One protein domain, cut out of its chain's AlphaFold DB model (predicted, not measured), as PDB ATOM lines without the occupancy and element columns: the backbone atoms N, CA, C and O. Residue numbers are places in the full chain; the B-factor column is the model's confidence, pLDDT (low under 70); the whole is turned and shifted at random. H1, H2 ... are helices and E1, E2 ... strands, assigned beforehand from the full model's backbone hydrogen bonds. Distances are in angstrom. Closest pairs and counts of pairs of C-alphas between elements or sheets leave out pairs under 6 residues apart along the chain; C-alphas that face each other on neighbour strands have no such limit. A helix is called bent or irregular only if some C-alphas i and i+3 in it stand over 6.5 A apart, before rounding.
ATOM      1  N   TYR A   6     -13.031  30.525  26.079       80.00
ATOM      2  CA  TYR A   6     -14.396  30.898  25.723       80.00
ATOM      3  C   TYR A   6     -14.813  30.191  24.433       80.00
ATOM      4  O   TYR A   6     -14.064  30.202  23.461       80.00
ATOM      5  N   ALA A   7     -15.994  29.579  24.410       80.31
ATOM      6  CA  ALA A   7     -16.538  28.911  23.232       80.31
ATOM      7  C   ALA A   7     -17.837  29.592  22.790       80.31
ATOM      8  O   ALA A   7     -18.703  29.884  23.612       80.31
ATOM      9  N   VAL A   8     -17.959  29.822  21.486       81.19
ATOM     10  CA  VAL A   8     -19.164  30.317  20.822       81.19
ATOM     11  C   VAL A   8     -19.740  29.184  19.998       81.19
ATOM     12  O   VAL A   8     -19.034  28.590  19.180       81.19
ATOM     13  N   PHE A   9     -21.021  28.914  20.200       82.19
ATOM     14  CA  PHE A   9     -21.801  28.023  19.360       82.19
ATOM     15  C   PHE A   9     -22.924  28.831  18.717       82.19
ATOM     16  O   PHE A   9     -23.726  29.449  19.414       82.19
ATOM     17  N   ASP A  10     -22.925  28.862  17.391       81.81
ATOM     18  CA  ASP A  10     -23.806  29.676  16.560       81.81
ATOM     19  C   ASP A  10     -24.444  28.779  15.482       81.81
ATOM     20  O   ASP A  10     -24.049  28.814  14.316       81.81
ATOM     21  N   PRO A  11     -25.410  27.919  15.857       73.44
ATOM     22  CA  PRO A  11     -25.982  26.913  14.956       73.44
ATOM     23  C   PRO A  11     -26.717  27.513  13.753       73.44
ATOM     24  O   PRO A  11     -26.895  26.842  12.742       73.44
ATOM     25  N   ILE A  12     -27.152  28.769  13.863       78.06
ATOM     26  CA  ILE A  12     -27.898  29.489  12.825       78.06
ATOM     27  C   ILE A  12     -27.033  30.494  12.053       78.06
ATOM     28  O   ILE A  12     -27.575  31.264  11.264       78.06
ATOM     29  N   HIS A  13     -25.709  30.487  12.260       78.06
ATOM     30  CA  HIS A  13     -24.755  31.358  11.562       78.06
ATOM     31  C   HIS A  13     -25.076  32.863  11.666       78.06
ATOM     32  O   HIS A  13     -24.813  33.634  10.741       78.06
ATOM     33  N   TYR A  14     -25.676  33.295  12.780       75.31
ATOM     34  CA  TYR A  14     -26.063  34.689  12.989       75.31
ATOM     35  C   TYR A  14     -24.860  35.591  13.296       75.31
ATOM     36  O   TYR A  14     -24.852  36.770  12.944       75.31
ATOM     37  N   LEU A  15     -23.836  35.042  13.953       73.94
ATOM     38  CA  LEU A  15     -22.645  35.767  14.396       73.94
ATOM     39  C   LEU A  15     -21.429  35.498  13.506       73.94
ATOM     40  O   LEU A  15     -20.523  36.332  13.447       73.94
ATOM     41  N   SER A  16     -21.345  34.334  12.857       72.62
ATOM     42  CA  SER A  16     -20.193  33.957  12.031       72.62
ATOM     43  C   SER A  16     -20.520  32.864  11.010       72.62
ATOM     44  O   SER A  16     -21.406  32.039  11.198       72.62
ATOM     45  N   GLU A  17     -19.704  32.767   9.954       73.31
ATOM     46  CA  GLU A  17     -19.778  31.655   8.987       73.31
ATOM     47  C   GLU A  17     -19.442  30.290   9.617       73.31
ATOM     48  O   GLU A  17     -19.765  29.243   9.063       73.31
ATOM     49  N   LYS A  18     -18.809  30.276  10.795       69.94
ATOM     50  CA  LYS A  18     -18.505  29.051  11.539       69.94
ATOM     51  C   LYS A  18     -19.587  28.780  12.573       69.94
ATOM     52  O   LYS A  18     -19.769  29.591  13.473       69.94
ATOM     53  N   SER A  19     -20.182  27.588  12.525       70.31
ATOM     54  CA  SER A  19     -21.192  27.150  13.502       70.31
ATOM     55  C   SER A  19     -20.639  27.042  14.925       70.31
ATOM     56  O   SER A  19     -21.387  26.995  15.896       70.31
ATOM     57  N   GLN A  20     -19.315  26.970  15.069       75.94
ATOM     58  CA  GLN A  20     -18.652  26.829  16.354       75.94
ATOM     59  C   GLN A  20     -17.236  27.407  16.318       75.94
ATOM     60  O   GLN A  20     -16.505  27.244  15.338       75.94
ATOM     61  N   SER A  21     -16.840  28.104  17.378       78.75
ATOM     62  CA  SER A  21     -15.503  28.685  17.521       78.75
ATOM     63  C   SER A  21     -15.075  28.683  18.981       78.75
ATOM     64  O   SER A  21     -15.790  29.184  19.842       78.75
ATOM     65  N   VAL A  22     -13.889  28.146  19.263       80.81
ATOM     66  CA  VAL A  22     -13.272  28.192  20.593       80.81
ATOM     67  C   VAL A  22     -12.168  29.239  20.576       80.81
ATOM     68  O   VAL A  22     -11.444  29.365  19.594       80.81
ATOM     69  N   PHE A  23     -12.032  29.989  21.658       81.88
ATOM     70  CA  PHE A  23     -11.035  31.027  21.845       81.88
ATOM     71  C   PHE A  23     -10.286  30.790  23.152       81.88
ATOM     72  O   PHE A  23     -10.903  30.556  24.191       81.88
ATOM     73  N   ALA A  24      -8.961  30.889  23.112       81.75
ATOM     74  CA  ALA A  24      -8.111  30.831  24.298       81.75
ATOM     75  C   ALA A  24      -7.522  32.208  24.593       81.75
ATOM     76  O   ALA A  24      -7.151  32.935  23.667       81.75
ATOM     77  N   LEU A  25      -7.415  32.562  25.871       81.06
ATOM     78  CA  LEU A  25      -6.751  33.782  26.306       81.06
ATOM     79  C   LEU A  25      -5.233  33.570  26.308       81.06
ATOM     80  O   LEU A  25      -4.665  33.017  27.245       81.06
ATOM     81  N   GLU A  26      -4.563  34.068  25.273       80.56
ATOM     82  CA  GLU A  26      -3.111  34.003  25.130       80.56
ATOM     83  C   GLU A  26      -2.514  35.407  25.215       80.56
ATOM     84  O   GLU A  26      -2.794  36.270  24.383       80.56
ATOM     85  N   ARG A  27      -1.662  35.656  26.222       77.44
ATOM     86  CA  ARG A  27      -0.988  36.960  26.419       77.44
ATOM     87  C   ARG A  27      -1.968  38.149  26.387       77.44
ATOM     88  O   ARG A  27      -1.683  39.174  25.774       77.44
ATOM     89  N   SER A  28      -3.118  37.990  27.048       80.19
ATOM     90  CA  SER A  28      -4.210  38.979  27.124       80.19
ATOM     91  C   SER A  28      -5.003  39.206  25.829       80.19
ATOM     92  O   SER A  28      -5.779  40.155  25.759       80.19
ATOM     93  N   VAL A  29      -4.853  38.342  24.822       83.00
ATOM     94  CA  VAL A  29      -5.632  38.388  23.578       83.00
ATOM     95  C   VAL A  29      -6.315  37.044  23.351       83.00
ATOM     96  O   VAL A  29      -5.691  35.994  23.478       83.00
ATOM     97  N   TYR A  30      -7.596  37.069  22.990       82.38
ATOM     98  CA  TYR A  30      -8.320  35.861  22.610       82.38
ATOM     99  C   TYR A  30      -7.916  35.423  21.204       82.38
ATOM    100  O   TYR A  30      -8.126  36.158  20.237       82.38
ATOM    101  N   ARG A  31      -7.339  34.226  21.082       82.69
ATOM    102  CA  ARG A  31      -6.987  33.624  19.791       82.69
ATOM    103  C   ARG A  31      -7.922  32.464  19.465       82.69
ATOM    104  O   ARG A  31      -8.160  31.633  20.344       82.69
ATOM    105  N   PRO A  32      -8.449  32.393  18.228       82.38
ATOM    106  CA  PRO A  32      -9.277  31.277  17.804       82.38
ATOM    107  C   PRO A  32      -8.448  29.993  17.787       82.38
ATOM    108  O   PRO A  32      -7.338  29.956  17.256       82.38
ATOM    109  N   GLN A  33      -9.017  28.938  18.347       80.50
ATOM    110  CA  GLN A  33      -8.439  27.609  18.420       80.50
ATOM    111  C   GLN A  33      -9.161  26.697  17.434       80.50
ATOM    112  O   GLN A  33     -10.388  26.704  17.337       80.50
ATOM    113  N   GLN A  34      -8.389  25.922  16.669       69.88
ATOM    114  CA  GLN A  34      -8.952  24.904  15.773       69.88
ATOM    115  C   GLN A  34      -9.421  23.670  16.542       69.88
ATOM    116  O   GLN A  34     -10.331  22.978  16.095       69.88
ATOM    117  N   GLN A  35      -8.792  23.390  17.682       70.81
ATOM    118  CA  GLN A  35      -9.098  22.226  18.496       70.81
ATOM    119  C   GLN A  35     -10.047  22.613  19.620       70.81
ATOM    120  O   GLN A  35      -9.850  23.611  20.309       70.81
ATOM    121  N   MET A  36     -11.066  21.783  19.815       73.00
ATOM    122  CA  MET A  36     -12.031  21.924  20.903       73.00
ATOM    123  C   MET A  36     -11.592  21.201  22.169       73.00
ATOM    124  O   MET A  36     -12.402  20.975  23.054       73.00
ATOM    125  N   THR A  37     -10.326  20.807  22.247       72.50
ATOM    126  CA  THR A  37      -9.761  20.053  23.358       72.50
ATOM    127  C   THR A  37      -8.929  20.971  24.245       72.50
ATOM    128  O   THR A  37      -7.984  21.635  23.820       72.50
ATOM    129  N   PHE A  38      -9.268  20.983  25.523       77.50
ATOM    130  CA  PHE A  38      -8.543  21.655  26.587       77.50
ATOM    131  C   PHE A  38      -7.534  20.665  27.165       77.50
ATOM    132  O   PHE A  38      -7.788  20.000  28.173       77.50
ATOM    133  N   GLY A  39      -6.387  20.533  26.493       68.69
ATOM    134  CA  GLY A  39      -5.372  19.523  26.808       68.69
ATOM    135  C   GLY A  39      -4.942  19.503  28.280       68.69
ATOM    136  O   GLY A  39      -4.772  18.421  28.842       68.69
ATOM    137  N   GLU A  40      -4.842  20.670  28.920       69.50
ATOM    138  CA  GLU A  40      -4.495  20.803  30.345       69.50
ATOM    139  C   GLU A  40      -5.592  20.300  31.294       69.50
ATOM    140  O   GLU A  40      -5.287  19.812  32.378       69.50
ATOM    141  N   LEU A  41      -6.861  20.374  30.884       71.31
ATOM    142  CA  LEU A  41      -8.013  19.963  31.695       71.31
ATOM    143  C   LEU A  41      -8.457  18.525  31.411       71.31
ATOM    144  O   LEU A  41      -9.270  17.975  32.146       71.31
ATOM    145  N   GLY A  42      -7.950  17.915  30.338       77.69
ATOM    146  CA  GLY A  42      -8.411  16.602  29.893       77.69
ATOM    147  C   GLY A  42      -9.861  16.596  29.401       77.69
ATOM    148  O   GLY A  42     -10.491  15.544  29.367       77.69
ATOM    149  N   LEU A  43     -10.373  17.769  29.032       82.00
ATOM    150  CA  LEU A  43     -11.732  17.982  28.555       82.00
ATOM    151  C   LEU A  43     -11.702  18.415  27.097       82.00
ATOM    152  O   LEU A  43     -10.718  18.984  26.631       82.00
ATOM    153  N   GLY A  44     -12.803  18.218  26.396       84.62
ATOM    154  CA  GLY A  44     -13.063  18.836  25.113       84.62
ATOM    155  C   GLY A  44     -14.515  19.262  24.972       84.62
ATOM    156  O   GLY A  44     -15.337  19.019  25.853       84.62
ATOM    157  N   LEU A  45     -14.819  19.920  23.863       84.88
ATOM    158  CA  LEU A  45     -16.175  20.190  23.414       84.88
ATOM    159  C   LEU A  45     -16.431  19.405  22.135       84.88
ATOM    160  O   LEU A  45     -15.556  19.258  21.281       84.88
ATOM    161  N   MET A  46     -17.652  18.917  22.009       84.31
ATOM    162  CA  MET A  46     -18.151  18.245  20.825       84.31
ATOM    163  C   MET A  46     -19.557  18.734  20.509       84.31
ATOM    164  O   MET A  46     -20.294  19.173  21.394       84.31
ATOM    165  N   LEU A  47     -19.938  18.616  19.241       83.31
ATOM    166  CA  LEU A  47     -21.326  18.777  18.841       83.31
ATOM    167  C   LEU A  47     -22.056  17.463  19.054       83.31
ATOM    168  O   LEU A  47     -21.581  16.399  18.659       83.31
ATOM    169  N   TRP A  48     -23.219  17.561  19.675       86.00
ATOM    170  CA  TRP A  48     -24.114  16.447  19.903       86.00
ATOM    171  C   TRP A  48     -25.511  16.829  19.436       86.00
ATOM    172  O   TRP A  48     -26.013  17.894  19.782       86.00
ATOM    173  N   GLU A  49     -26.129  15.972  18.633       83.44
ATOM    174  CA  GLU A  49     -27.504  16.155  18.183       83.44
ATOM    175  C   GLU A  49     -28.442  15.366  19.092       83.44
ATOM    176  O   GLU A  49     -28.261  14.162  19.289       83.44
ATOM    177  N   GLY A  50     -29.437  16.049  19.650       85.12
ATOM    178  CA  GLY A  50     -30.470  15.409  20.449       85.12
ATOM    179  C   GLY A  50     -31.307  16.399  21.246       85.12
ATOM    180  O   GLY A  50     -31.286  17.607  20.998       85.12
ATOM    181  N   GLU A  51     -32.082  15.875  22.189       84.75
ATOM    182  CA  GLU A  51     -32.980  16.668  23.024       84.75
ATOM    183  C   GLU A  51     -32.273  17.118  24.307       84.75
ATOM    184  O   GLU A  51     -31.690  16.311  25.035       84.75
ATOM    185  N   PHE A  52     -32.317  18.418  24.585       80.25
ATOM    186  CA  PHE A  52     -31.886  18.986  25.856       80.25
ATOM    187  C   PHE A  52     -32.889  20.054  26.292       80.25
ATOM    188  O   PHE A  52     -33.306  20.878  25.482       80.25
ATOM    189  N   GLU A  53     -33.328  19.992  27.554       79.62
ATOM    190  CA  GLU A  53     -34.393  20.850  28.110       79.62
ATOM    191  C   GLU A  53     -35.664  20.929  27.233       79.62
ATOM    192  O   GLU A  53     -36.291  21.977  27.095       79.62
ATOM    193  N   GLY A  54     -36.059  19.803  26.625       82.75
ATOM    194  CA  GLY A  54     -37.255  19.713  25.776       82.75
ATOM    195  C   GLY A  54     -37.098  20.331  24.384       82.75
ATOM    196  O   GLY A  54     -38.086  20.497  23.669       82.75
ATOM    197  N   VAL A  55     -35.871  20.680  23.987       84.00
ATOM    198  CA  VAL A  55     -35.564  21.214  22.660       84.00
ATOM    199  C   VAL A  55     -34.619  20.260  21.931       84.00
ATOM    200  O   VAL A  55     -33.488  20.015  22.356       84.00
ATOM    201  N   THR A  56     -35.083  19.725  20.802       86.69
ATOM    202  CA  THR A  56     -34.267  18.892  19.907       86.69
ATOM    203  C   THR A  56     -33.490  19.778  18.952       86.69
ATOM    204  O   THR A  56     -34.074  20.458  18.108       86.69
ATOM    205  N   HIS A  57     -32.168  19.784  19.097       86.00
ATOM    206  CA  HIS A  57     -31.277  20.574  18.260       86.00
ATOM    207  C   HIS A  57     -29.856  20.001  18.285       86.00
ATOM    208  O   HIS A  57     -29.551  19.035  18.987       86.00
ATOM    209  N   GLN A  58     -28.963  20.618  17.517       84.88
ATOM    210  CA  GLN A  58     -27.531  20.448  17.718       84.88
ATOM    211  C   GLN A  58     -27.091  21.280  18.927       84.88
ATOM    212  O   GLN A  58     -27.354  22.479  18.978       84.88
ATOM    213  N   TRP A  59     -26.412  20.643  19.875       84.88
ATOM    214  CA  TRP A  59     -25.932  21.229  21.121       84.88
ATOM    215  C   TRP A  59     -24.420  21.105  21.239       84.88
ATOM    216  O   TRP A  59     -23.818  20.130  20.786       84.88
ATOM    217  N   LEU A  60     -23.810  22.067  21.924       85.31
ATOM    218  CA  LEU A  60     -22.418  21.977  22.343       85.31
ATOM    219  C   LEU A  60     -22.344  21.240  23.688       85.31
ATOM    220  O   LEU A  60     -22.934  21.684  24.673       85.31
ATOM    221  N   ARG A  61     -21.612  20.125  23.742       85.12
ATOM    222  CA  ARG A  61     -21.437  19.316  24.955       85.12
ATOM    223  C   ARG A  61     -19.975  19.082  25.289       85.12
ATOM    224  O   ARG A  61     -19.112  19.098  24.419       85.12
ATOM    225  N   TRP A  62     -19.716  18.824  26.566       83.62
ATOM    226  CA  TRP A  62     -18.398  18.419  27.035       83.62
ATOM    227  C   TRP A  62     -18.106  16.968  26.646       83.62
ATOM    228  O   TRP A  62     -18.971  16.099  26.764       83.62
ATOM    229  N   CYS A  63     -16.877  16.701  26.229       85.50
ATOM    230  CA  CYS A  63     -16.324  15.367  26.059       85.50
ATOM    231  C   CYS A  63     -15.042  15.207  26.880       85.50
ATOM    232  O   CYS A  63     -14.446  16.185  27.336       85.50
ATOM    233  N   ASP A  64     -14.645  13.968  27.131       84.75
ATOM    234  CA  ASP A  64     -13.363  13.664  27.754       84.75
ATOM    235  C   ASP A  64     -12.218  13.669  26.715       84.75
ATOM    236  O   ASP A  64     -12.414  13.960  25.531       84.75
ATOM    237  N   ARG A  65     -11.002  13.325  27.153       76.94
ATOM    238  CA  ARG A  65      -9.808  13.228  26.297       76.94
ATOM    239  C   ARG A  65      -9.935  12.217  25.158       76.94
ATOM    240  O   ARG A  65      -9.263  12.390  24.145       76.94
ATOM    241  N   GLU A  66     -10.763  11.190  25.318       76.31
ATOM    242  CA  GLU A  66     -11.034  10.180  24.293       76.31
ATOM    243  C   GLU A  66     -12.160  10.602  23.329       76.31
ATOM    244  O   GLU A  66     -12.478   9.876  22.388       76.31
ATOM    245  N   GLY A  67     -12.753  11.788  23.523       74.25
ATOM    246  CA  GLY A  67     -13.856  12.294  22.705       74.25
ATOM    247  C   GLY A  67     -15.213  11.689  23.065       74.25
ATOM    248  O   GLY A  67     -16.173  11.824  22.306       74.25
ATOM    249  N   LYS A  68     -15.326  11.031  24.221       80.44
ATOM    250  CA  LYS A  68     -16.576  10.483  24.738       80.44
ATOM    251  C   LYS A  68     -17.369  11.579  25.433       80.44
ATOM    252  O   LYS A  68     -16.874  12.265  26.326       80.44
ATOM    253  N   MET A  69     -18.631  11.716  25.038       81.12
ATOM    254  CA  MET A  69     -19.556  12.668  25.642       81.12
ATOM    255  C   MET A  69     -19.635  12.468  27.160       81.12
ATOM    256  O   MET A  69     -19.879  11.360  27.650       81.12
ATOM    257  N   LEU A  70     -19.456  13.554  27.904       79.44
ATOM    258  CA  LEU A  70     -19.673  13.578  29.339       79.44
ATOM    259  C   LEU A  70     -21.162  13.786  29.601       79.44
ATOM    260  O   LEU A  70     -21.745  14.806  29.233       79.44
ATOM    261  N   PHE A  71     -21.771  12.797  30.248       74.75
ATOM    262  CA  PHE A  71     -23.146  12.883  30.718       74.75
ATOM    263  C   PHE A  71     -23.304  14.014  31.737       74.75
ATOM    264  O   PHE A  71     -22.461  14.191  32.623       74.75
ATOM    265  N   THR A  72     -24.416  14.733  31.630       74.81
ATOM    266  CA  THR A  72     -24.906  15.658  32.652       74.81
ATOM    267  C   THR A  72     -25.168  14.917  33.968       74.81
ATOM    268  O   THR A  72     -25.285  13.687  34.004       74.81
ATOM    269  N   GLY A  73     -25.260  15.658  35.078       71.44
ATOM    270  CA  GLY A  73     -25.574  15.067  36.385       71.44
ATOM    271  C   GLY A  73     -26.889  14.280  36.377       71.44
ATOM    272  O   GLY A  73     -26.947  13.196  36.953       71.44
ATOM    273  N   GLN A  74     -27.892  14.783  35.651       70.38
ATOM    274  CA  GLN A  74     -29.186  14.128  35.479       70.38
ATOM    275  C   GLN A  74     -29.048  12.808  34.705       70.38
ATOM    276  O   GLN A  74     -29.397  11.758  35.230       70.38
ATOM    277  N   GLU A  75     -28.403  12.819  33.533       75.25
ATOM    278  CA  GLU A  75     -28.178  11.601  32.734       75.25
ATOM    279  C   GLU A  75     -27.364  10.537  33.491       75.25
ATOM    280  O   GLU A  75     -27.611   9.341  33.344       75.25
ATOM    281  N   ARG A  76     -26.401  10.944  34.333       72.12
ATOM    282  CA  ARG A  76     -25.686  10.006  35.216       72.12
ATOM    283  C   ARG A  76     -26.607   9.376  36.253       72.12
ATOM    284  O   ARG A  76     -26.456   8.185  36.524       72.12
ATOM    285  N   ALA A  77     -27.513  10.153  36.841       71.88
ATOM    286  CA  ALA A  77     -28.486   9.645  37.800       71.88
ATOM    287  C   ALA A  77     -29.455   8.660  37.132       71.88
ATOM    288  O   ALA A  77     -29.688   7.588  37.681       71.88
ATOM    289  N   ASP A  78     -29.927   8.962  35.920       75.12
ATOM    290  CA  ASP A  78     -30.810   8.080  35.151       75.12
ATOM    291  C   ASP A  78     -30.119   6.769  34.748       75.12
ATOM    292  O   ASP A  78     -30.685   5.689  34.919       75.12
ATOM    293  N   LEU A  79     -28.862   6.832  34.292       72.88
ATOM    294  CA  LEU A  79     -28.058   5.638  33.998       72.88
ATOM    295  C   LEU A  79     -27.806   4.792  35.247       72.88
ATOM    296  O   LEU A  79     -27.874   3.564  35.191       72.88
ATOM    297  N   LEU A  80     -27.503   5.434  36.378       70.12
ATOM    298  CA  LEU A  80     -27.304   4.735  37.643       70.12
ATOM    299  C   LEU A  80     -28.607   4.085  38.118       70.12
ATOM    300  O   LEU A  80     -28.588   2.921  38.506       70.12
ATOM    301  N   ALA A  81     -29.733   4.794  38.030       71.06
ATOM    302  CA  ALA A  81     -31.053   4.284  38.378       71.06
ATOM    303  C   ALA A  81     -31.468   3.108  37.482       71.06
ATOM    304  O   ALA A  81     -31.957   2.098  37.987       71.06
ATOM    305  N   ALA A  82     -31.230   3.195  36.169       72.81
ATOM    306  CA  ALA A  82     -31.456   2.092  35.238       72.81
ATOM    307  C   ALA A  82     -30.607   0.867  35.613       72.81
ATOM    308  O   ALA A  82     -31.138  -0.233  35.748       72.81
ATOM    309  N   LYS A  83     -29.315   1.075  35.891       73.62
ATOM    310  CA  LYS A  83     -28.399  -0.001  36.280       73.62
ATOM    311  C   LYS A  83     -28.761  -0.641  37.624       73.62
ATOM    312  O   LYS A  83     -28.612  -1.847  37.784       73.62
ATOM    313  N   LEU A  84     -29.238   0.141  38.595       74.94
ATOM    314  CA  LEU A  84     -29.727  -0.373  39.881       74.94
ATOM    315  C   LEU A  84     -30.965  -1.256  39.689       74.94
ATOM    316  O   LEU A  84     -30.997  -2.368  40.216       74.94
ATOM    317  N   ARG A  85     -31.914  -0.823  38.849       77.38
ATOM    318  CA  ARG A  85     -33.105  -1.612  38.496       77.38
ATOM    319  C   ARG A  85     -32.746  -2.924  37.800       77.38
ATOM    320  O   ARG A  85     -33.322  -3.953  38.132       77.38
ATOM    321  N   GLU A  86     -31.769  -2.918  36.890       73.25
ATOM    322  CA  GLU A  86     -31.261  -4.145  36.251       73.25
ATOM    323  C   GLU A  86     -30.634  -5.124  37.256       73.25
ATOM    324  O   GLU A  86     -30.721  -6.336  37.078       73.25
ATOM    325  N   MET A  87     -30.038  -4.615  38.336       74.12
ATOM    326  CA  MET A  87     -29.505  -5.430  39.431       74.12
ATOM    327  C   MET A  87     -30.570  -5.821  40.474       74.12
ATOM    328  O   MET A  87     -30.228  -6.428  41.488       74.12
ATOM    329  N   GLY A  88     -31.849  -5.500  40.239       76.19
ATOM    330  CA  GLY A  88     -32.964  -5.823  41.135       76.19
ATOM    331  C   GLY A  88     -33.061  -4.934  42.380       76.19
ATOM    332  O   GLY A  88     -33.730  -5.313  43.336       76.19
TER     333      GLY A  88
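This is residues 6 to 88 of the 95 residues of an uncharacterized protein of Prosthecobacter fusiformis (UniProt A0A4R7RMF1). Three parts stand in a loose row: a small three-stranded sheet, E1 to E3, at one end, a long bent two-stranded hairpin, E4 and E5, in the middle, and a helix, H1, that sticks out at the other end. The helix residues 73 to 78 and 80 to 86 stand free, and so do residues 87 and 88 after them. The printed part has 83 residues with five named strands and then one named helix, in the order E1, E2, E3, E4, E5, H1; the sheet orders are E1 - E2 - E3 and E4 - E5, both antiparallel, and the class is mixed, helices and strands. The whole is loose, with a radius of gyration of the C-alphas of 16.1 A, and elongated, spanning 54 by 30 by 18 A.

Begin at residues 6 to 9, strand E1, and go on to residues 20 to 26, strand E2: they form an antiparallel hairpin, with N 8 and O 21 2.8 A apart, within hydrogen-bond range. Next come residues 29 to 33, strand E3, a hairpin with E2 over a tight link; look at N 31 and O 24, 2.9 A apart. E1, E2 and E3 make a meander, each strand the antiparallel neighbour of the one before, with E1 and E3 as edge strands. Residues 43 to 52, strand E4, and 55 to 64, strand E5, form the third hairpin at 157 degrees, with N 48 and O 59 2.9 A apart. E4 bends by 92 degrees at residue 49 and E5 by 67 degrees at residue 58. Between the two sheets, E1 and E5 have one pair of C-alphas within 8 A, those of Phe 9 and Leu 60, 6.8 A apart. E3 and E4 are apart. Residues 73 to 86, helix H1, are not on the three-stranded sheet, and H1 and E4 are apart. In H1 every O i to N i+4 pair is within hydrogen-bond range.

Find C-alpha 6 at (-14.396, 30.898, 25.723), where E1 begins. E2 is 19.2 A from first to last C-alpha. E4 starts at C-alpha 43, (-11.732, 17.982, 28.555), and measures 20.4 A; E5 measures 24.0 A. H1, 20.0 A long, ends at C-alpha 86, (-31.261, -4.145, 36.251).

The two C-alphas farthest apart, those of Arg 27 and Gly 88, are 55.4 A from each other. The printed part has no cut, and no link is long. Without the stretches that stand free, the body spans 40 by 31 by 16 A. The mean pLDDT of the printed part is 78.2; look for values under 70 at residues 18, 34 and 39 to 40.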